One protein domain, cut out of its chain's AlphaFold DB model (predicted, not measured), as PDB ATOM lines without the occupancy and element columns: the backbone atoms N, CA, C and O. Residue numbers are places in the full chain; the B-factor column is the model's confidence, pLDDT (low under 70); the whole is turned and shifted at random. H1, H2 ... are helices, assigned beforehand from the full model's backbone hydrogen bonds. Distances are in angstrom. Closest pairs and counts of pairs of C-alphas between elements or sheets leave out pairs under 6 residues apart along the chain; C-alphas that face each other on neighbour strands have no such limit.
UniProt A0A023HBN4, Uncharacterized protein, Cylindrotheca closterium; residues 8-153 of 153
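AT A GLANCE: This is residues 8 to 153 of the 153 residues of an uncharacterized protein of Cylindrotheca closterium (UniProt A0A023HBN4). Two helical hairpins, H4 with H5 and H6 with H7, make an only partly closed up-and-down bundle, each helix running against the one before; H3 runs out from one end of it to a small head, where H1 and H2 pack on its first part. The 146 printed residues hold seven named helices, H1 to H7 in order, and no named strand: all helix. The whole is loose, with a radius of gyration of the C-alphas of 18.4 A, and flat, spanning 53 by 38 by 21 A.

HOW THE PARTS SIT: H1, residues 8 to 21, only just touches H2, residues 27 to 30, with 3 pairs of C-alphas within 8 A, the closest those of Ser 17 and Ile 27, 5.5 A. Residues 10 to 14 of H1 touch residues 34 to 41 of the hub H3, residues 32 to 52, at a steep tilt of 61 degrees; the closest C-alphas, Leu 13 and Leu 38, are 6.0 A apart. H2 and H3 touch only at the corner. Residues 42 to 50 of H3 touch residues 85 to 89 of H5, residues 71 to 89; the closest C-alphas, Tyr 46 and Ala 89, are 5.2 A apart. H3 and H6, residues 100 to 116, touch about perpendicular at 88 degrees, closest at C-alphas 47 and 101, 5.2 A. H4, residues 54 to 65, and H5 form a hairpin at 11 degrees, closest at C-alphas 64 and 74, 6.5 A. H6 and H7, residues 133 to 152, form another at 2 degrees, closest at C-alphas 114 and 136, 6.2 A. H4 touches H7 at 36 degrees, only just steep, closest at C-alphas 65 and 137, 6.2 A. H5 and H6 are close but not clearly touching. Every O i to N i+4 pair is within hydrogen-bond range in the helices other than H2, which is too short for one.

IN THESE COORDINATES: H1 begins at C-alpha 8, (-19.086, -31.317, 45.792). H3 is 30.0 A long, H7 28.5 A, H5 26.8 A, H6 24.9 A. H7 ends at C-alpha 152, (-6.856, -7.548, 63.682).

THE WHOLE: The farthest C-alphas, Lys 8 and Ser 124, are 55.5 A apart. The printed part has no cut; the H6 to H7 link, residues 117 to 132, is long. Mean pLDDT of the printed part is 90.2, and no printed residue is under 70.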
ATOM      1  N   LYS A   8     -18.573 -30.220  46.634       92.06
ATOM      2  CA  LYS A   8     -19.086 -31.317  45.792       92.06
ATOM      3  C   LYS A   8     -19.864 -30.795  44.582       92.06
ATOM      4  O   LYS A   8     -19.703 -31.329  43.489       92.06
ATOM      5  N   ARG A   9     -20.681 -29.756  44.774       94.00
ATOM      6  CA  ARG A   9     -21.474 -29.128  43.711       94.00
ATOM      7  C   ARG A   9     -20.579 -28.355  42.747       94.00
ATOM      8  O   ARG A   9     -20.719 -28.539  41.543       94.00
ATOM      9  N   HIS A  10     -19.612 -27.593  43.258       92.88
ATOM     10  CA  HIS A  10     -18.600 -26.923  42.438       92.88
ATOM     11  C   HIS A  10     -17.869 -27.929  41.531       92.88
ATOM     12  O   HIS A  10     -17.826 -27.759  40.315       92.88
ATOM     13  N   HIS A  11     -17.409 -29.051  42.091       91.81
ATOM     14  CA  HIS A  11     -16.744 -30.101  41.318       91.81
ATOM     15  C   HIS A  11     -17.636 -30.728  40.230       91.81
ATOM     16  O   HIS A  11     -17.168 -31.027  39.131       91.81
ATOM     17  N   GLN A  12     -18.924 -30.936  40.521       95.25
ATOM     18  CA  GLN A  12     -19.886 -31.428  39.530       95.25
ATOM     19  C   GLN A  12     -20.069 -30.436  38.377       95.25
ATOM     20  O   GLN A  12     -20.093 -30.856  37.221       95.25
ATOM     21  N   LEU A  13     -20.159 -29.139  38.681       95.12
ATOM     22  CA  LEU A  13     -20.306 -28.078  37.685       95.12
ATOM     23  C   LEU A  13     -19.059 -27.936  36.804       95.12
ATOM     24  O   LEU A  13     -19.200 -27.838  35.586       95.12
ATOM     25  N   LEU A  14     -17.854 -28.029  37.383       93.38
ATOM     26  CA  LEU A  14     -16.599 -28.055  36.621       93.38
ATOM     27  C   LEU A  14     -16.587 -29.212  35.614       93.38
ATOM     28  O   LEU A  14     -16.405 -28.995  34.417       93.38
ATOM     29  N   LYS A  15     -16.889 -30.436  36.069       94.88
ATOM     30  CA  LYS A  15     -16.981 -31.617  35.193       94.88
ATOM     31  C   LYS A  15     -18.043 -31.462  34.103       94.88
ATOM     32  O   LYS A  15     -17.824 -31.879  32.967       94.88
ATOM     33  N   TYR A  16     -19.198 -30.892  34.441       95.94
ATOM     34  CA  TYR A  16     -20.267 -30.642  33.477       95.94
ATOM     35  C   TYR A  16     -19.824 -29.648  32.394       95.94
ATOM     36  O   TYR A  16     -19.952 -29.946  31.207       95.94
ATOM     37  N   SER A  17     -19.213 -28.529  32.794       94.88
ATOM     38  CA  SER A  17     -18.660 -27.520  31.885       94.88
ATOM     39  C   SER A  17     -17.578 -28.101  30.964       94.88
ATOM     40  O   SER A  17     -17.628 -27.918  29.745       94.88
ATOM     41  N   GLU A  18     -16.648 -28.895  31.502       94.44
ATOM     42  CA  GLU A  18     -15.623 -29.589  30.710       94.44
ATOM     43  C   GLU A  18     -16.223 -30.566  29.690       94.44
ATOM     44  O   GLU A  18     -15.771 -30.636  28.543       94.44
ATOM     45  N   ASN A  19     -17.251 -31.323  30.081       96.81
ATOM     46  CA  ASN A  19     -17.927 -32.261  29.187       96.81
ATOM     47  C   ASN A  19     -18.684 -31.550  28.058       96.81
ATOM     48  O   ASN A  19     -18.716 -32.073  26.941       96.81
ATOM     49  N   LEU A  20     -19.261 -30.372  28.313       97.00
ATOM     50  CA  LEU A  20     -19.855 -29.531  27.271       97.00
ATOM     51  C   LEU A  20     -18.788 -28.994  26.311       97.00
ATOM     52  O   LEU A  20     -18.957 -29.106  25.096       97.00
ATOM     53  N   ARG A  21     -17.650 -28.509  26.830       95.12
ATOM     54  CA  ARG A  21     -16.537 -28.014  25.996       95.12
ATOM     55  C   ARG A  21     -16.019 -29.080  25.029       95.12
ATOM     56  O   ARG A  21     -15.786 -28.773  23.863       95.12
ATOM     57  N   LYS A  22     -15.915 -30.343  25.463       96.81
ATOM     58  CA  LYS A  22     -15.540 -31.484  24.593       96.81
ATOM     59  C   LYS A  22     -16.515 -31.721  23.434       96.81
ATOM     60  O   LYS A  22     -16.136 -32.330  22.441       96.81
ATOM     61  N   GLN A  23     -17.751 -31.244  23.554       96.88
ATOM     62  CA  GLN A  23     -18.791 -31.321  22.525       96.88
ATOM     63  C   GLN A  23     -18.909 -30.023  21.705       96.88
ATOM     64  O   GLN A  23     -19.840 -29.885  20.919       96.88
ATOM     65  N   GLY A  24     -18.012 -29.047  21.900       96.81
ATOM     66  CA  GLY A  24     -18.105 -27.728  21.263       96.81
ATOM     67  C   GLY A  24     -19.215 -26.836  21.833       96.81
ATOM     68  O   GLY A  24     -19.623 -25.875  21.184       96.81
ATOM     69  N   LYS A  25     -19.717 -27.153  23.031       97.31
ATOM     70  CA  LYS A  25     -20.787 -26.425  23.722       97.31
ATOM     71  C   LYS A  25     -20.245 -25.615  24.899       97.31
ATOM     72  O   LYS A  25     -19.189 -25.921  25.452       97.31
ATOM     73  N   PHE A  26     -21.012 -24.611  25.315       95.00
ATOM     74  CA  PHE A  26     -20.689 -23.741  26.448       95.00
ATOM     75  C   PHE A  26     -21.810 -23.789  27.483       95.00
ATOM     76  O   PHE A  26     -22.983 -23.695  27.126       95.00
ATOM     77  N   ILE A  27     -21.444 -23.924  28.759       95.94
ATOM     78  CA  ILE A  27     -22.400 -24.037  29.869       95.94
ATOM     79  C   ILE A  27     -23.328 -22.821  29.965       95.94
ATOM     80  O   ILE A  27     -24.520 -23.022  30.154       95.94
ATOM     81  N   GLU A  28     -22.830 -21.610  29.708       95.69
ATOM     82  CA  GLU A  28     -23.624 -20.374  29.640       95.69
ATOM     83  C   GLU A  28     -24.851 -20.514  28.722       95.69
ATOM     84  O   GLU A  28     -25.943 -20.073  29.063       95.69
ATOM     85  N   LYS A  29     -24.694 -21.182  27.571       96.31
ATOM     86  CA  LYS A  29     -25.776 -21.366  26.593       96.31
ATOM     87  C   LYS A  29     -26.696 -22.533  26.935       96.31
ATOM     88  O   LYS A  29     -27.885 -22.480  26.645       96.31
ATOM     89  N   GLU A  30     -26.145 -23.602  27.501       96.62
ATOM     90  CA  GLU A  30     -26.883 -24.844  27.762       96.62
ATOM     91  C   GLU A  30     -27.608 -24.816  29.119       96.62
ATOM     92  O   GLU A  30     -28.636 -25.465  29.293       96.62
ATOM     93  N   SER A  31     -27.073 -24.087  30.102       96.31
ATOM     94  CA  SER A  31     -27.656 -23.913  31.433       96.31
ATOM     95  C   SER A  31     -27.119 -22.635  32.103       96.31
ATOM     96  O   SER A  31     -26.188 -22.715  32.909       96.31
ATOM     97  N   PRO A  32     -27.729 -21.465  31.825       95.44
ATOM     98  CA  PRO A  32     -27.322 -20.183  32.412       95.44
ATOM     99  C   PRO A  32     -27.276 -20.191  33.948       95.44
ATOM    100  O   PRO A  32     -26.382 -19.614  34.555       95.44
ATOM    101  N   GLU A  33     -28.214 -20.885  34.599       95.56
ATOM    102  CA  GLU A  33     -28.244 -21.004  36.064       95.56
ATOM    103  C   GLU A  33     -27.031 -21.769  36.610       95.56
ATOM    104  O   GLU A  33     -26.457 -21.389  37.631       95.56
ATOM    105  N   SER A  34     -26.630 -22.846  35.925       95.38
ATOM    106  CA  SER A  34     -25.461 -23.643  36.307       95.38
ATOM    107  C   SER A  34     -24.161 -22.897  36.030       95.38
ATOM    108  O   SER A  34     -23.212 -23.039  36.797       95.38
ATOM    109  N   ASP A  35     -24.116 -22.114  34.951       95.00
ATOM    110  CA  ASP A  35     -22.996 -21.223  34.650       95.00
ATOM    111  C   ASP A  35     -22.834 -20.162  35.741       95.00
ATOM    112  O   ASP A  35     -21.764 -20.044  36.329       95.00
ATOM    113  N   TRP A  36     -23.918 -19.481  36.116       94.81
ATOM    114  CA  TRP A  36     -23.883 -18.479  37.180       94.81
ATOM    115  C   TRP A  36     -23.473 -19.070  38.537       94.81
ATOM    116  O   TRP A  36     -22.688 -18.472  39.278       94.81
ATOM    117  N   GLU A  37     -23.959 -20.271  38.866       94.62
ATOM    118  CA  GLU A  37     -23.541 -20.987  40.075       94.62
ATOM    119  C   GLU A  37     -22.047 -21.358  40.027       94.62
ATOM    120  O   GLU A  37     -21.339 -21.192  41.022       94.62
ATOM    121  N   LEU A  38     -21.550 -21.822  38.875       92.94
ATOM    122  CA  LEU A  38     -20.137 -22.138  38.683       92.94
ATOM    123  C   LEU A  38     -19.265 -20.887  38.827       92.94
ATOM    124  O   LEU A  38     -18.311 -20.915  39.599       92.94
ATOM    125  N   LEU A  39     -19.628 -19.784  38.167       91.81
ATOM    126  CA  LEU A  39     -18.942 -18.495  38.284       91.81
ATOM    127  C   LEU A  39     -18.900 -18.011  39.735       91.81
ATOM    128  O   LEU A  39     -17.861 -17.546  40.200       91.81
ATOM    129  N   THR A  40     -19.999 -18.179  40.474       92.00
ATOM    130  CA  THR A  40     -20.066 -17.824  41.897       92.00
ATOM    131  C   THR A  40     -19.067 -18.637  42.724       92.00
ATOM    132  O   THR A  40     -18.320 -18.068  43.519       92.00
ATOM    133  N   TYR A  41     -19.001 -19.959  42.534       91.69
ATOM    134  CA  TYR A  41     -18.027 -20.785  43.254       91.69
ATOM    135  C   TYR A  41     -16.583 -20.502  42.830       91.69
ATOM    136  O   TYR A  41     -15.718 -20.427  43.704       91.69
ATOM    137  N   SER A  42     -16.313 -20.299  41.537       90.88
ATOM    138  CA  SER A  42     -14.984 -19.914  41.048       90.88
ATOM    139  C   SER A  42     -14.536 -18.580  41.646       90.88
ATOM    140  O   SER A  42     -13.392 -18.469  42.080       90.88
ATOM    141  N   ALA A  43     -15.435 -17.596  41.758       89.94
ATOM    142  CA  ALA A  43     -15.149 -16.321  42.416       89.94
ATOM    143  C   ALA A  43     -14.815 -16.508  43.906       89.94
ATOM    144  O   ALA A  43     -13.833 -15.951  44.385       89.94
ATOM    145  N   MET A  44     -15.559 -17.351  44.632       92.00
ATOM    146  CA  MET A  44     -15.248 -17.668  46.034       92.00
ATOM    147  C   MET A  44     -13.875 -18.338  46.193       92.00
ATOM    148  O   MET A  44     -13.115 -17.979  47.092       92.00
ATOM    149  N   VAL A  45     -13.535 -19.295  45.320       92.94
ATOM    150  CA  VAL A  45     -12.218 -19.957  45.317       92.94
ATOM    151  C   VAL A  45     -11.108 -18.965  44.979       92.94
ATOM    152  O   VAL A  45     -10.058 -18.987  45.617       92.94
ATOM    153  N   TYR A  46     -11.337 -18.072  44.018       92.38
ATOM    154  CA  TYR A  46     -10.399 -17.004  43.689       92.38
ATOM    155  C   TYR A  46     -10.162 -16.076  44.887       92.38
ATOM    156  O   TYR A  46      -9.013 -15.776  45.217       92.38
ATOM    157  N   SER A  47     -11.224 -15.695  45.598       93.12
ATOM    158  CA  SER A  47     -11.097 -14.891  46.810       93.12
ATOM    159  C   SER A  47     -10.301 -15.605  47.899       93.12
ATOM    160  O   SER A  47      -9.441 -15.000  48.542       93.12
ATOM    161  N   GLN A  48     -10.533 -16.908  48.078       94.75
ATOM    162  CA  GLN A  48      -9.752 -17.722  49.007       94.75
ATOM    163  C   GLN A  48      -8.275 -17.790  48.617       94.75
ATOM    164  O   GLN A  48      -7.416 -17.713  49.488       94.75
ATOM    165  N   LEU A  49      -7.961 -17.885  47.325       94.75
ATOM    166  CA  LEU A  49      -6.575 -17.876  46.865       94.75
ATOM    167  C   LEU A  49      -5.876 -16.566  47.207       94.75
ATOM    168  O   LEU A  49      -4.758 -16.599  47.715       94.75
ATOM    169  N   ASN A  50      -6.538 -15.426  46.990       94.62
ATOM    170  CA  ASN A  50      -6.002 -14.126  47.397       94.62
ATOM    171  C   ASN A  50      -5.736 -14.088  48.904       94.62
ATOM    172  O   ASN A  50      -4.677 -13.625  49.327       94.62
ATOM    173  N   TRP A  51      -6.667 -14.615  49.701       95.25
ATOM    174  CA  TRP A  51      -6.526 -14.709  51.150       95.25
ATOM    175  C   TRP A  51      -5.345 -15.588  51.584       95.25
ATOM    176  O   TRP A  51      -4.577 -15.207  52.471       95.25
ATOM    177  N   ASP A  52      -5.156 -16.740  50.945       94.31
ATOM    178  CA  ASP A  52      -4.065 -17.668  51.258       94.31
ATOM    179  C   ASP A  52      -2.687 -17.042  51.006       94.31
ATOM    180  O   ASP A  52      -1.731 -17.338  51.726       94.31
ATOM    181  N   ILE A  53      -2.580 -16.136  50.027       94.31
ATOM    182  CA  ILE A  53      -1.337 -15.419  49.704       94.31
ATOM    183  C   ILE A  53      -1.321 -13.961  50.183       94.31
ATOM    184  O   ILE A  53      -0.456 -13.193  49.753       94.31
ATOM    185  N   LYS A  54      -2.238 -13.560  51.073       95.00
ATOM    186  CA  LYS A  54      -2.397 -12.163  51.529       95.00
ATOM    187  C   LYS A  54      -1.097 -11.520  52.015       95.00
ATOM    188  O   LYS A  54      -0.840 -10.357  51.720       95.00
ATOM    189  N   ASP A  55      -0.234 -12.286  52.680       95.50
ATOM    190  CA  ASP A  55       1.037 -11.783  53.210       95.50
ATOM    191  C   ASP A  55       1.988 -11.339  52.085       95.50
ATOM    192  O   ASP A  55       2.734 -10.372  52.238       95.50
ATOM    193  N   GLN A  56       1.904 -11.977  50.912       95.88
ATOM    194  CA  GLN A  56       2.667 -11.577  49.728       95.88
ATOM    195  C   GLN A  56       2.149 -10.251  49.157       95.88
ATOM    196  O   GLN A  56       2.952  -9.397  48.782       95.88
ATOM    197  N   TYR A  57       0.826 -10.046  49.121       94.88
ATOM    198  CA  TYR A  57       0.232  -8.758  48.738       94.88
ATOM    199  C   TYR A  57       0.658  -7.644  49.698       94.88
ATOM    200  O   TYR A  57       1.122  -6.593  49.256       94.88
ATOM    201  N   LEU A  58       0.593  -7.897  51.008       95.12
ATOM    202  CA  LEU A  58       1.027  -6.945  52.032       95.12
ATOM    203  C   LEU A  58       2.507  -6.574  51.899       95.12
ATOM    204  O   LEU A  58       2.872  -5.413  52.088       95.12
ATOM    205  N   GLU A  59       3.368  -7.532  51.556       96.94
ATOM    206  CA  GLU A  59       4.783  -7.259  51.310       96.94
ATOM    207  C   GLU A  59       4.985  -6.356  50.083       96.94
ATOM    208  O   GLU A  59       5.798  -5.427  50.130       96.94
ATOM    209  N   ILE A  60       4.236  -6.591  49.000       96.38
ATOM    210  CA  ILE A  60       4.253  -5.747  47.796       96.38
ATOM    211  C   ILE A  60       3.801  -4.324  48.147       96.38
ATOM    212  O   ILE A  60       4.506  -3.367  47.818       96.38
ATOM    213  N   PHE A  61       2.688  -4.185  48.873       95.62
ATOM    214  CA  PHE A  61       2.141  -2.889  49.294       95.62
ATOM    215  C   PHE A  61       3.156  -2.138  50.149       95.62
ATOM    216  O   PHE A  61       3.507  -1.000  49.853       95.62
ATOM    217  N   LYS A  62       3.742  -2.810  51.143       96.69
ATOM    218  CA  LYS A  62       4.776  -2.230  52.003       96.69
ATOM    219  C   LYS A  62       6.013  -1.788  51.221       96.69
ATOM    220  O   LYS A  62       6.545  -0.711  51.478       96.69
ATOM    221  N   LYS A  63       6.500  -2.595  50.270       97.50
ATOM    222  CA  LYS A  63       7.633  -2.210  49.408       97.50
ATOM    223  C   LYS A  63       7.296  -0.984  48.574       97.50
ATOM    224  O   LYS A  63       8.156  -0.114  48.436       97.50
ATOM    225  N   PHE A  64       6.080  -0.919  48.038       95.38
ATOM    226  CA  PHE A  64       5.629   0.239  47.289       95.38
ATOM    227  C   PHE A  64       5.593   1.456  48.198       95.38
ATOM    228  O   PHE A  64       6.413   2.337  47.984       95.38
ATOM    229  N   LEU A  65       4.806   1.459  49.276       95.56
ATOM    230  CA  LEU A  65       4.673   2.579  50.222       95.56
ATOM    231  C   LEU A  65       6.019   3.099  50.766       95.56
ATOM    232  O   LEU A  65       6.212   4.302  50.891       95.56
ATOM    233  N   LEU A  66       7.000   2.218  50.995       96.38
ATOM    234  CA  LEU A  66       8.356   2.589  51.432       96.38
ATOM    235  C   LEU A  66       9.288   3.077  50.303       96.38
ATOM    236  O   LEU A  66      10.501   3.149  50.506       96.38
ATOM    237  N   ASN A  67       8.761   3.368  49.114       94.69
ATOM    238  CA  ASN A  67       9.511   3.774  47.917       94.69
ATOM    239  C   ASN A  67      10.600   2.770  47.485       94.69
ATOM    240  O   ASN A  67      11.581   3.141  46.845       94.69
ATOM    241  N   ARG A  68      10.450   1.482  47.825       96.94
ATOM    242  CA  ARG A  68      11.418   0.431  47.453       96.94
ATOM    243  C   ARG A  68      11.165  -0.153  46.066       96.94
ATOM    244  O   ARG A  68      12.053  -0.793  45.512       96.94
ATOM    245  N   ILE A  69       9.963   0.034  45.529       94.56
ATOM    246  CA  ILE A  69       9.590  -0.309  44.154       94.56
ATOM    247  C   ILE A  69       8.819   0.855  43.525       94.56
ATOM    248  O   ILE A  69       8.184   1.642  44.232       94.56
ATOM    249  N   THR A  70       8.894   0.959  42.200       90.44
ATOM    250  CA  THR A  70       8.145   1.940  41.400       90.44
ATOM    251  C   THR A  70       6.700   1.490  41.196       90.44
ATOM    252  O   THR A  70       6.400   0.304  41.363       90.44
ATOM    253  N   SER A  71       5.821   2.400  40.767       88.88
ATOM    254  CA  SER A  71       4.460   2.047  40.321       88.88
ATOM    255  C   SER A  71       4.479   0.960  39.242       88.88
ATOM    256  O   SER A  71       3.750  -0.015  39.347       88.88
ATOM    257  N   ALA A  72       5.392   1.048  38.268       87.69
ATOM    258  CA  ALA A  72       5.553   0.033  37.223       87.69
ATOM    259  C   ALA A  72       5.730  -1.376  37.800       87.69
ATOM    260  O   ALA A  72       4.992  -2.301  37.466       87.69
ATOM    261  N   ARG A  73       6.703  -1.517  38.710       92.50
ATOM    262  CA  ARG A  73       7.035  -2.811  39.301       92.50
ATOM    263  C   ARG A  73       5.941  -3.288  40.250       92.50
ATOM    264  O   ARG A  73       5.720  -4.487  40.370       92.50
ATOM    265  N   PHE A  74       5.267  -2.360  40.923       92.44
ATOM    266  CA  PHE A  74       4.090  -2.653  41.728       92.44
ATOM    267  C   PHE A  74       2.974  -3.276  40.876       92.44
ATOM    268  O   PHE A  74       2.523  -4.373  41.203       92.44
ATOM    269  N   CYS A  75       2.610  -2.652  39.750       88.69
ATOM    270  CA  CYS A  75       1.583  -3.162  38.836       88.69
ATOM    271  C   CYS A  75       1.939  -4.548  38.283       88.69
ATOM    272  O   CYS A  75       1.108  -5.454  38.307       88.69
ATOM    273  N   GLU A  76       3.185  -4.736  37.833       90.81
ATOM    274  CA  GLU A  76       3.674  -6.034  37.344       90.81
ATOM    275  C   GLU A  76       3.492  -7.140  38.389       90.81
ATOM    276  O   GLU A  76       2.943  -8.198  38.088       90.81
ATOM    277  N   LEU A  77       3.908  -6.889  39.634       94.44
ATOM    278  CA  LEU A  77       3.827  -7.879  40.706       94.44
ATOM    279  C   LEU A  77       2.378  -8.257  41.038       94.44
ATOM    280  O   LEU A  77       2.104  -9.431  41.284       94.44
ATOM    281  N   LEU A  78       1.447  -7.298  41.045       92.12
ATOM    282  CA  LEU A  78       0.029  -7.594  41.280       92.12
ATOM    283  C   LEU A  78      -0.586  -8.393  40.130       92.12
ATOM    284  O   LEU A  78      -1.305  -9.367  40.378       92.12
ATOM    285  N   GLN A  79      -0.252  -8.036  38.891       90.06
ATOM    286  CA  GLN A  79      -0.702  -8.755  37.705       90.06
ATOM    287  C   GLN A  79      -0.183 -10.202  37.696       90.06
ATOM    288  O   GLN A  79      -0.960 -11.128  37.457       90.06
ATOM    289  N   GLU A  80       1.086 -10.426  38.052       92.94
ATOM    290  CA  GLU A  80       1.659 -11.772  38.203       92.94
ATOM    291  C   GLU A  80       0.851 -12.624  39.203       92.94
ATOM    292  O   GLU A  80       0.552 -13.791  38.929       92.94
ATOM    293  N   LYS A  81       0.445 -12.055  40.353       92.94
ATOM    294  CA  LYS A  81      -0.387 -12.771  41.342       92.94
ATOM    295  C   LYS A  81      -1.780 -13.084  40.809       92.94
ATOM    296  O   LYS A  81      -2.235 -14.221  40.945       92.94
ATOM    297  N   ARG A  82      -2.426 -12.116  40.156       88.94
ATOM    298  CA  ARG A  82      -3.743 -12.295  39.529       88.94
ATOM    299  C   ARG A  82      -3.726 -13.426  38.503       88.94
ATOM    300  O   ARG A  82      -4.593 -14.296  38.522       88.94
ATOM    301  N   GLU A  83      -2.726 -13.457  37.629       90.25
ATOM    302  CA  GLU A  83      -2.603 -14.493  36.600       90.25
ATOM    303  C   GLU A  83      -2.357 -15.886  37.179       90.25
ATOM    304  O   GLU A  83      -2.912 -16.871  36.681       90.25
ATOM    305  N   LEU A  84      -1.539 -15.985  38.230       90.69
ATOM    306  CA  LEU A  84      -1.324 -17.240  38.948       90.69
ATOM    307  C   LEU A  84      -2.626 -17.738  39.586       90.69
ATOM    308  O   LEU A  84      -2.987 -18.900  39.387       90.69
ATOM    309  N   ASN A  85      -3.362 -16.862  40.271       90.12
ATOM    310  CA  ASN A  85      -4.623 -17.222  40.918       90.12
ATOM    311  C   ASN A  85      -5.700 -17.611  39.898       90.12
ATOM    312  O   ASN A  85      -6.356 -18.633  40.083       90.12
ATOM    313  N   ASN A  86      -5.813 -16.903  38.769       85.31
ATOM    314  CA  ASN A  86      -6.728 -17.265  37.676       85.31
ATOM    315  C   ASN A  86      -6.461 -18.682  37.142       85.31
ATOM    316  O   ASN A  86      -7.389 -19.454  36.914       85.31
ATOM    317  N   LYS A  87      -5.187 -19.066  36.976       85.69
ATOM    318  CA  LYS A  87      -4.808 -20.416  36.508       85.69
ATOM    319  C   LYS A  87      -5.134 -21.520  37.519       85.69
ATOM    320  O   LYS A  87      -5.232 -22.688  37.124       85.69
ATOM    321  N   LEU A  88      -5.220 -21.172  38.801       87.25
ATOM    322  CA  LEU A  88      -5.451 -22.095  39.908       87.25
ATOM    323  C   LEU A  88      -6.934 -22.206  40.290       87.25
ATOM    324  O   LEU A  88      -7.366 -23.302  40.644       87.25
ATOM    325  N   ALA A  89      -7.708 -21.123  40.187       82.81
ATOM    326  CA  ALA A  89      -9.087 -21.048  40.672       82.81
ATOM    327  C   ALA A  89     -10.001 -22.126  40.067       82.81
ATOM    328  O   ALA A  89     -10.701 -22.815  40.801       82.81
ATOM    329  N   ASP A  90      -9.905 -22.361  38.756       74.06
ATOM    330  CA  ASP A  90     -10.725 -23.366  38.059       74.06
ATOM    331  C   ASP A  90     -10.324 -24.821  38.364       74.06
ATOM    332  O   ASP A  90     -11.016 -25.766  37.983       74.06
ATOM    333  N   LYS A  91      -9.180 -25.031  39.023       78.56
ATOM    334  CA  LYS A  91      -8.644 -26.364  39.343       78.56
ATOM    335  C   LYS A  91      -8.778 -26.697  40.820       78.56
ATOM    336  O   LYS A  91      -8.868 -27.873  41.182       78.56
ATOM    337  N   LEU A  92      -8.733 -25.677  41.668       82.31
ATOM    338  CA  LEU A  92      -8.704 -25.840  43.108       82.31
ATOM    339  C   LEU A  92     -10.099 -25.970  43.694       82.31
ATOM    340  O   LEU A  92     -11.103 -25.476  43.190       82.31
ATOM    341  N   GLN A  93     -10.138 -26.696  44.801       78.75
ATOM    342  CA  GLN A  93     -11.346 -26.963  45.547       78.75
ATOM    343  C   GLN A  93     -11.006 -26.864  47.020       78.75
ATOM    344  O   GLN A  93     -10.240 -27.675  47.539       78.75
ATOM    345  N   TYR A  94     -11.622 -25.907  47.691       81.25
ATOM    346  CA  TYR A  94     -11.508 -25.771  49.135       81.25
ATOM    347  C   TYR A  94     -12.582 -26.604  49.830       81.25
ATOM    348  O   TYR A  94     -13.582 -26.961  49.216       81.25
ATOM    349  N   ASP A  95     -12.374 -26.970  51.091       78.31
ATOM    350  CA  ASP A  95     -13.447 -27.531  51.926       78.31
ATOM    351  C   ASP A  95     -14.255 -26.417  52.595       78.31
ATOM    352  O   ASP A  95     -15.473 -26.530  52.731       78.31
ATOM    353  N   ILE A  96     -13.581 -25.324  52.956       80.94
ATOM    354  CA  ILE A  96     -14.144 -24.148  53.613       80.94
ATOM    355  C   ILE A  96     -13.499 -22.908  52.988       80.94
ATOM    356  O   ILE A  96     -12.293 -22.898  52.747       80.94
ATOM    357  N   ILE A  97     -14.309 -21.881  52.730       87.62
ATOM    358  CA  ILE A  97     -13.852 -20.548  52.325       87.62
ATOM    359  C   ILE A  97     -13.864 -19.661  53.567       87.62
ATOM    360  O   ILE A  97     -14.842 -19.648  54.316       87.62
ATOM    361  N   HIS A  98     -12.773 -18.946  53.794       87.75
ATOM    362  CA  HIS A  98     -12.620 -18.014  54.894       87.75
ATOM    363  C   HIS A  98     -13.564 -16.822  54.696       87.75
ATOM    364  O   HIS A  98     -13.602 -16.231  53.620       87.75
ATOM    365  N   GLU A  99     -14.299 -16.420  55.734       86.62
ATOM    366  CA  GLU A  99     -15.317 -15.361  55.620       86.62
ATOM    367  C   GLU A  99     -14.729 -14.016  55.158       86.62
ATOM    368  O   GLU A  99     -15.325 -13.305  54.352       86.62
ATOM    369  N   LYS A 100     -13.506 -13.711  55.606       89.00
ATOM    370  CA  LYS A 100     -12.769 -12.490  55.247       89.00
ATOM    371  C   LYS A 100     -12.183 -12.497  53.832       89.00
ATOM    372  O   LYS A 100     -11.708 -11.459  53.377       89.00
ATOM    373  N   ALA A 101     -12.194 -13.637  53.135       89.75
ATOM    374  CA  ALA A 101     -11.573 -13.762  51.819       89.75
ATOM    375  C   ALA A 101     -12.220 -12.839  50.776       89.75
ATOM    376  O   ALA A 101     -11.520 -12.245  49.954       89.75
ATOM    377  N   THR A 102     -13.548 -12.686  50.837       88.12
ATOM    378  CA  THR A 102     -14.294 -11.771  49.965       88.12
ATOM    379  C   THR A 102     -13.900 -10.323  50.235       88.12
ATOM    380  O   THR A 102     -13.419  -9.670  49.320       88.12
ATOM    381  N   ASN A 103     -13.956  -9.870  51.494       88.69
ATOM    382  CA  ASN A 103     -13.575  -8.500  51.865       88.69
ATOM    383  C   ASN A 103     -12.138  -8.168  51.437       88.69
ATOM    384  O   ASN A 103     -11.868  -7.091  50.916       88.69
ATOM    385  N   PHE A 104     -11.206  -9.108  51.632       91.12
ATOM    386  CA  PHE A 104      -9.826  -8.934  51.185       91.12
ATOM    387  C   PHE A 104      -9.722  -8.790  49.661       91.12
ATOM    388  O   PHE A 104      -8.949  -7.978  49.166       91.12
ATOM    389  N   THR A 105     -10.506  -9.561  48.911       90.19
ATOM    390  CA  THR A 105     -10.514  -9.496  47.444       90.19
ATOM    391  C   THR A 105     -11.153  -8.214  46.930       90.19
ATOM    392  O   THR A 105     -10.646  -7.651  45.963       90.19
ATOM    393  N   ASP A 106     -12.185  -7.709  47.601       89.19
ATOM    394  CA  ASP A 106     -12.798  -6.418  47.276       89.19
ATOM    395  C   ASP A 106     -11.775  -5.282  47.429       89.19
ATOM    396  O   ASP A 106     -11.621  -4.463  46.526       89.19
ATOM    397  N   PHE A 107     -10.966  -5.308  48.495       90.00
ATOM    398  CA  PHE A 107      -9.857  -4.364  48.670       90.00
ATOM    399  C   PHE A 107      -8.808  -4.442  47.552       90.00
ATOM    400  O   PHE A 107      -8.262  -3.418  47.145       90.00
ATOM    401  N   LEU A 108      -8.516  -5.635  47.027       88.12
ATOM    402  CA  LEU A 108      -7.647  -5.765  45.852       88.12
ATOM    403  C   LEU A 108      -8.313  -5.224  44.577       88.12
ATOM    404  O   LEU A 108      -7.613  -4.736  43.691       88.12
ATOM    405  N   GLY A 109      -9.641  -5.307  44.483       85.62
ATOM    406  CA  GLY A 109     -10.430  -4.705  43.410       85.62
ATOM    407  C   GLY A 109     -10.292  -3.184  43.382       85.62
ATOM    408  O   GLY A 109     -10.005  -2.634  42.319       85.62
ATOM    409  N   ASP A 110     -10.391  -2.534  44.547       83.62
ATOM    410  CA  ASP A 110     -10.171  -1.088  44.690       83.62
ATOM    411  C   ASP A 110      -8.785  -0.692  44.155       83.62
ATOM    412  O   ASP A 110      -8.664   0.197  43.319       83.62
ATOM    413  N   VAL A 111      -7.742  -1.436  44.548       83.75
ATOM    414  CA  VAL A 111      -6.361  -1.223  44.075       83.75
ATOM    415  C   VAL A 111      -6.225  -1.409  42.562       83.75
ATOM    416  O   VAL A 111      -5.445  -0.696  41.926       83.75
ATOM    417  N   SER A 112      -6.959  -2.364  41.982       80.12
ATOM    418  CA  SER A 112      -6.896  -2.668  40.549       80.12
ATOM    419  C   SER A 112      -7.318  -1.492  39.686       80.12
ATOM    420  O   SER A 112      -6.658  -1.196  38.693       80.12
ATOM    421  N   ILE A 113      -8.386  -0.807  40.087       76.50
ATOM    422  CA  ILE A 113      -8.907   0.359  39.370       76.50
ATOM    423  C   ILE A 113      -7.859   1.475  39.374       76.50
ATOM    424  O   ILE A 113      -7.553   2.046  38.329       76.50
ATOM    425  N   SER A 114      -7.261   1.737  40.533       77.69
ATOM    426  CA  SER A 114      -6.290   2.809  40.737       77.69
ATOM    427  C   SER A 114      -5.027   2.645  39.901       77.69
ATOM    428  O   SER A 114      -4.533   3.603  39.306       77.69
ATOM    429  N   TYR A 115      -4.466   1.433  39.841       81.12
ATOM    430  CA  TYR A 115      -3.211   1.245  39.118       81.12
ATOM    431  C   TYR A 115      -3.402   1.170  37.594       81.12
ATOM    432  O   TYR A 115      -2.460   1.492  36.868       81.12
ATOM    433  N   GLU A 116      -4.580   0.769  37.096       80.31
ATOM    434  CA  GLU A 116      -4.898   0.743  35.655       80.31
ATOM    435  C   GLU A 116      -4.898   2.147  35.031       80.31
ATOM    436  O   GLU A 116      -4.554   2.293  33.859       80.31
ATOM    437  N   VAL A 117      -5.211   3.172  35.827       80.75
ATOM    438  CA  VAL A 117      -5.225   4.586  35.418       80.75
ATOM    439  C   VAL A 117      -4.010   5.366  35.933       80.75
ATOM    440  O   VAL A 117      -3.984   6.593  35.878       80.75
ATOM    441  N   CYS A 118      -2.989   4.689  36.466       81.94
ATOM    442  CA  CYS A 118      -1.790   5.371  36.941       81.94
ATOM    443  C   CYS A 118      -0.874   5.757  35.770       81.94
ATOM    444  O   CYS A 118      -0.240   4.897  35.150       81.94
ATOM    445  N   ASP A 119      -0.746   7.063  35.521       80.25
ATOM    446  CA  ASP A 119       0.191   7.623  34.551       80.25
ATOM    447  C   ASP A 119       1.368   8.316  35.259       80.25
ATOM    448  O   ASP A 119       1.229   9.123  36.183       80.25
ATOM    449  N   ARG A 120       2.571   7.988  34.790       74.12
ATOM    450  CA  ARG A 120       3.845   8.533  35.268       74.12
ATOM    451  C   ARG A 120       4.263   9.805  34.531       74.12
ATOM    452  O   ARG A 120       5.277  10.403  34.895       74.12
ATOM    453  N   ASN A 121       3.526  10.217  33.504       77.50
ATOM    454  CA  ASN A 121       3.784  11.461  32.799       77.50
ATOM    455  C   ASN A 121       3.581  12.684  33.715       77.50
ATOM    456  O   ASN A 121       2.794  12.648  34.668       77.50
ATOM    457  N   PRO A 122       4.266  13.810  33.432       73.44
ATOM    458  CA  PRO A 122       3.989  15.075  34.100       73.44
ATOM    459  C   PRO A 122       2.502  15.428  34.016       73.44
ATOM    460  O   PRO A 122       1.850  15.121  33.024       73.44
ATOM    461  N   ALA A 123       1.974  16.141  35.016       77.62
ATOM    462  CA  ALA A 123       0.556  16.517  35.057       77.62
ATOM    463  C   ALA A 123       0.070  17.239  33.784       77.62
ATOM    464  O   ALA A 123      -1.073  17.073  33.386       77.62
ATOM    465  N   SER A 124       0.950  17.985  33.110       80.25
ATOM    466  CA  SER A 124       0.664  18.656  31.835       80.25
ATOM    467  C   SER A 124       0.440  17.713  30.647       80.25
ATOM    468  O   SER A 124      -0.008  18.163  29.598       80.25
ATOM    469  N   CYS A 125       0.813  16.441  30.780       81.69
ATOM    470  CA  CYS A 125       0.798  15.433  29.724       81.69
ATOM    471  C   CYS A 125      -0.098  14.227  30.058       81.69
ATOM    472  O   CYS A 125      -0.242  13.359  29.204       81.69
ATOM    473  N   ARG A 126      -0.671  14.167  31.271       83.88
ATOM    474  CA  ARG A 126      -1.587  13.100  31.703       83.88
ATOM    475  C   ARG A 126      -2.963  13.255  31.065       83.88
ATOM    476  O   ARG A 126      -3.432  14.383  30.872       83.88
ATOM    477  N   SER A 127      -3.627  12.140  30.776       84.88
ATOM    478  CA  SER A 127      -5.006  12.180  30.287       84.88
ATOM    479  C   SER A 127      -5.956  12.568  31.422       84.88
ATOM    480  O   SER A 127      -5.686  12.282  32.593       84.88
ATOM    481  N   PRO A 128      -7.099  13.205  31.118       80.38
ATOM    482  CA  PRO A 128      -8.146  13.405  32.110       80.38
ATOM    483  C   PRO A 128      -8.591  12.062  32.706       80.38
ATOM    484  O   PRO A 128      -9.060  11.195  31.975       80.38
ATOM    485  N   GLY A 129      -8.458  11.912  34.027       80.31
ATOM    486  CA  GLY A 129      -8.773  10.674  34.749       80.31
ATOM    487  C   GLY A 129      -7.551   9.853  35.172       80.31
ATOM    488  O   GLY A 129      -7.702   9.003  36.044       80.31
ATOM    489  N   ASP A 130      -6.359  10.141  34.636       86.31
ATOM    490  CA  ASP A 130      -5.135   9.441  35.034       86.31
ATOM    491  C   ASP A 130      -4.591   9.975  36.367       86.31
ATOM    492  O   ASP A 130      -4.373  11.184  36.547       86.31
ATOM    493  N   ILE A 131      -4.278   9.067  37.287       87.06
ATOM    494  CA  ILE A 131      -3.708   9.409  38.592       87.06
ATOM    495  C   ILE A 131      -2.180   9.376  38.557       87.06
ATOM    496  O   ILE A 131      -1.552   8.601  37.837       87.06
ATOM    497  N   SER A 132      -1.557  10.226  39.362       88.62
ATOM    498  CA  SER A 132      -0.114  10.218  39.583       88.62
ATOM    499  C   SER A 132       0.299   9.053  40.476       88.62
ATOM    500  O   SER A 132      -0.495   8.504  41.236       88.62
ATOM    501  N   GLU A 133       1.592   8.732  40.477       89.44
ATOM    502  CA  GLU A 133       2.135   7.751  41.421       89.44
ATOM    503  C   GLU A 133       1.928   8.169  42.891       89.44
ATOM    504  O   GLU A 133       1.736   7.307  43.745       89.44
ATOM    505  N   SER A 134       1.933   9.470  43.209       89.25
ATOM    506  CA  SER A 134       1.621   9.945  44.564       89.25
ATOM    507  C   SER A 134       0.164   9.705  44.953       89.25
ATOM    508  O   SER A 134      -0.097   9.300  46.080       89.25
ATOM    509  N   GLU A 135      -0.771   9.921  44.027       90.69
ATOM    510  CA  GLU A 135      -2.196   9.642  44.248       90.69
ATOM    511  C   GLU A 135      -2.415   8.136  44.431       90.69
ATOM    512  O   GLU A 135      -3.001   7.727  45.430       90.69
ATOM    513  N   LEU A 136      -1.799   7.313  43.572       91.69
ATOM    514  CA  LEU A 136      -1.810   5.859  43.724       91.69
ATOM    515  C   LEU A 136      -1.288   5.437  45.106       91.69
ATOM    516  O   LEU A 136      -1.898   4.604  45.763       91.69
ATOM    517  N   ARG A 137      -0.174   6.005  45.582       92.75
ATOM    518  CA  ARG A 137       0.387   5.673  46.906       92.75
ATOM    519  C   ARG A 137      -0.580   5.966  48.044       92.75
ATOM    520  O   ARG A 137      -0.692   5.124  48.928       92.75
ATOM    521  N   ASN A 138      -1.268   7.105  48.007       92.38
ATOM    522  CA  ASN A 138      -2.256   7.455  49.028       92.38
ATOM    523  C   ASN A 138      -3.402   6.433  49.047       92.38
ATOM    524  O   ASN A 138      -3.784   5.951  50.109       92.38
ATOM    525  N   GLU A 139      -3.889   6.026  47.875       92.44
ATOM    526  CA  GLU A 139      -4.941   5.010  47.768       92.44
ATOM    527  C   GLU A 139      -4.466   3.631  48.261       92.44
ATOM    528  O   GLU A 139      -5.178   2.959  49.011       92.44
ATOM    529  N   ILE A 140      -3.231   3.224  47.930       93.56
ATOM    530  CA  ILE A 140      -2.645   1.983  48.468       93.56
ATOM    531  C   ILE A 140      -2.487   2.060  49.988       93.56
ATOM    532  O   ILE A 140      -2.688   1.050  50.660       93.56
ATOM    533  N   GLU A 141      -2.133   3.216  50.547       94.81
ATOM    534  CA  GLU A 141      -2.023   3.402  51.994       94.81
ATOM    535  C   GLU A 141      -3.383   3.224  52.679       94.81
ATOM    536  O   GLU A 141      -3.491   2.454  53.636       94.81
ATOM    537  N   GLU A 142      -4.440   3.840  52.147       93.62
ATOM    538  CA  GLU A 142      -5.801   3.664  52.660       93.62
ATOM    539  C   GLU A 142      -6.253   2.202  52.610       93.62
ATOM    540  O   GLU A 142      -6.797   1.677  53.588       93.62
ATOM    541  N   VAL A 143      -6.011   1.516  51.490       93.00
ATOM    542  CA  VAL A 143      -6.338   0.093  51.354       93.00
ATOM    543  C   VAL A 143      -5.510  -0.757  52.318       93.00
ATOM    544  O   VAL A 143      -6.047  -1.659  52.962       93.00
ATOM    545  N   TYR A 144      -4.219  -0.464  52.469       93.25
ATOM    546  CA  TYR A 144      -3.342  -1.178  53.391       93.25
ATOM    547  C   TYR A 144      -3.856  -1.086  54.833       93.25
ATOM    548  O   TYR A 144      -3.946  -2.109  55.510       93.25
ATOM    549  N   LEU A 145      -4.290   0.099  55.274       93.44
ATOM    550  CA  LEU A 145      -4.889   0.304  56.597       93.44
ATOM    551  C   LEU A 145      -6.207  -0.468  56.770       93.44
ATOM    552  O   LEU A 145      -6.427  -1.092  57.812       93.44
ATOM    553  N   LYS A 146      -7.076  -0.482  55.748       93.31
ATOM    554  CA  LYS A 146      -8.319  -1.279  55.762       93.31
ATOM    555  C   LYS A 146      -8.027  -2.775  55.901       93.31
ATOM    556  O   LYS A 146      -8.692  -3.455  56.684       93.31
ATOM    557  N   ILE A 147      -7.016  -3.281  55.191       92.56
ATOM    558  CA  ILE A 147      -6.584  -4.679  55.302       92.56
ATOM    559  C   ILE A 147      -6.025  -4.961  56.698       92.56
ATOM    560  O   ILE A 147      -6.375  -5.981  57.281       92.56
ATOM    561  N   GLN A 148      -5.186  -4.086  57.255       92.31
ATOM    562  CA  GLN A 148      -4.651  -4.279  58.607       92.31
ATOM    563  C   GLN A 148      -5.773  -4.406  59.638       92.31
ATOM    564  O   GLN A 148      -5.786  -5.370  60.399       92.31
ATOM    565  N   LYS A 149      -6.771  -3.519  59.578       93.25
ATOM    566  CA  LYS A 149      -7.952  -3.604  60.441       93.25
ATOM    567  C   LYS A 149      -8.707  -4.927  60.268       93.25
ATOM    568  O   LYS A 149      -9.041  -5.570  61.255       93.25
ATOM    569  N   LEU A 150      -8.918  -5.371  59.025       91.50
ATOM    570  CA  LEU A 150      -9.550  -6.664  58.734       91.50
ATOM    571  C   LEU A 150      -8.783  -7.844  59.362       91.50
ATOM    572  O   LEU A 150      -9.399  -8.850  59.708       91.50
ATOM    573  N   LEU A 151      -7.456  -7.758  59.486       89.81
ATOM    574  CA  LEU A 151      -6.613  -8.822  60.047       89.81
ATOM    575  C   LEU A 151      -6.543  -8.820  61.579       89.81
ATOM    576  O   LEU A 151      -6.208  -9.855  62.149       89.81
ATOM    577  N   GLU A 152      -6.837  -7.692  62.220       90.31
ATOM    578  CA  GLU A 152      -6.856  -7.548  63.682       90.31
ATOM    579  C   GLU A 152      -8.185  -7.991  64.319       90.31
ATOM    580  O   GLU A 152      -8.208  -8.323  65.504       90.31
ATOM    581  N   GLU A 153      -9.272  -7.998  63.541       77.31
ATOM    582  CA  GLU A 153     -10.598  -8.518  63.932       77.31
ATOM    583  C   GLU A 153     -10.626 -10.048  64.091       77.31
ATOM    584  O   GLU A 153     -11.503 -10.556  64.817       77.31
TER     585      GLU A 153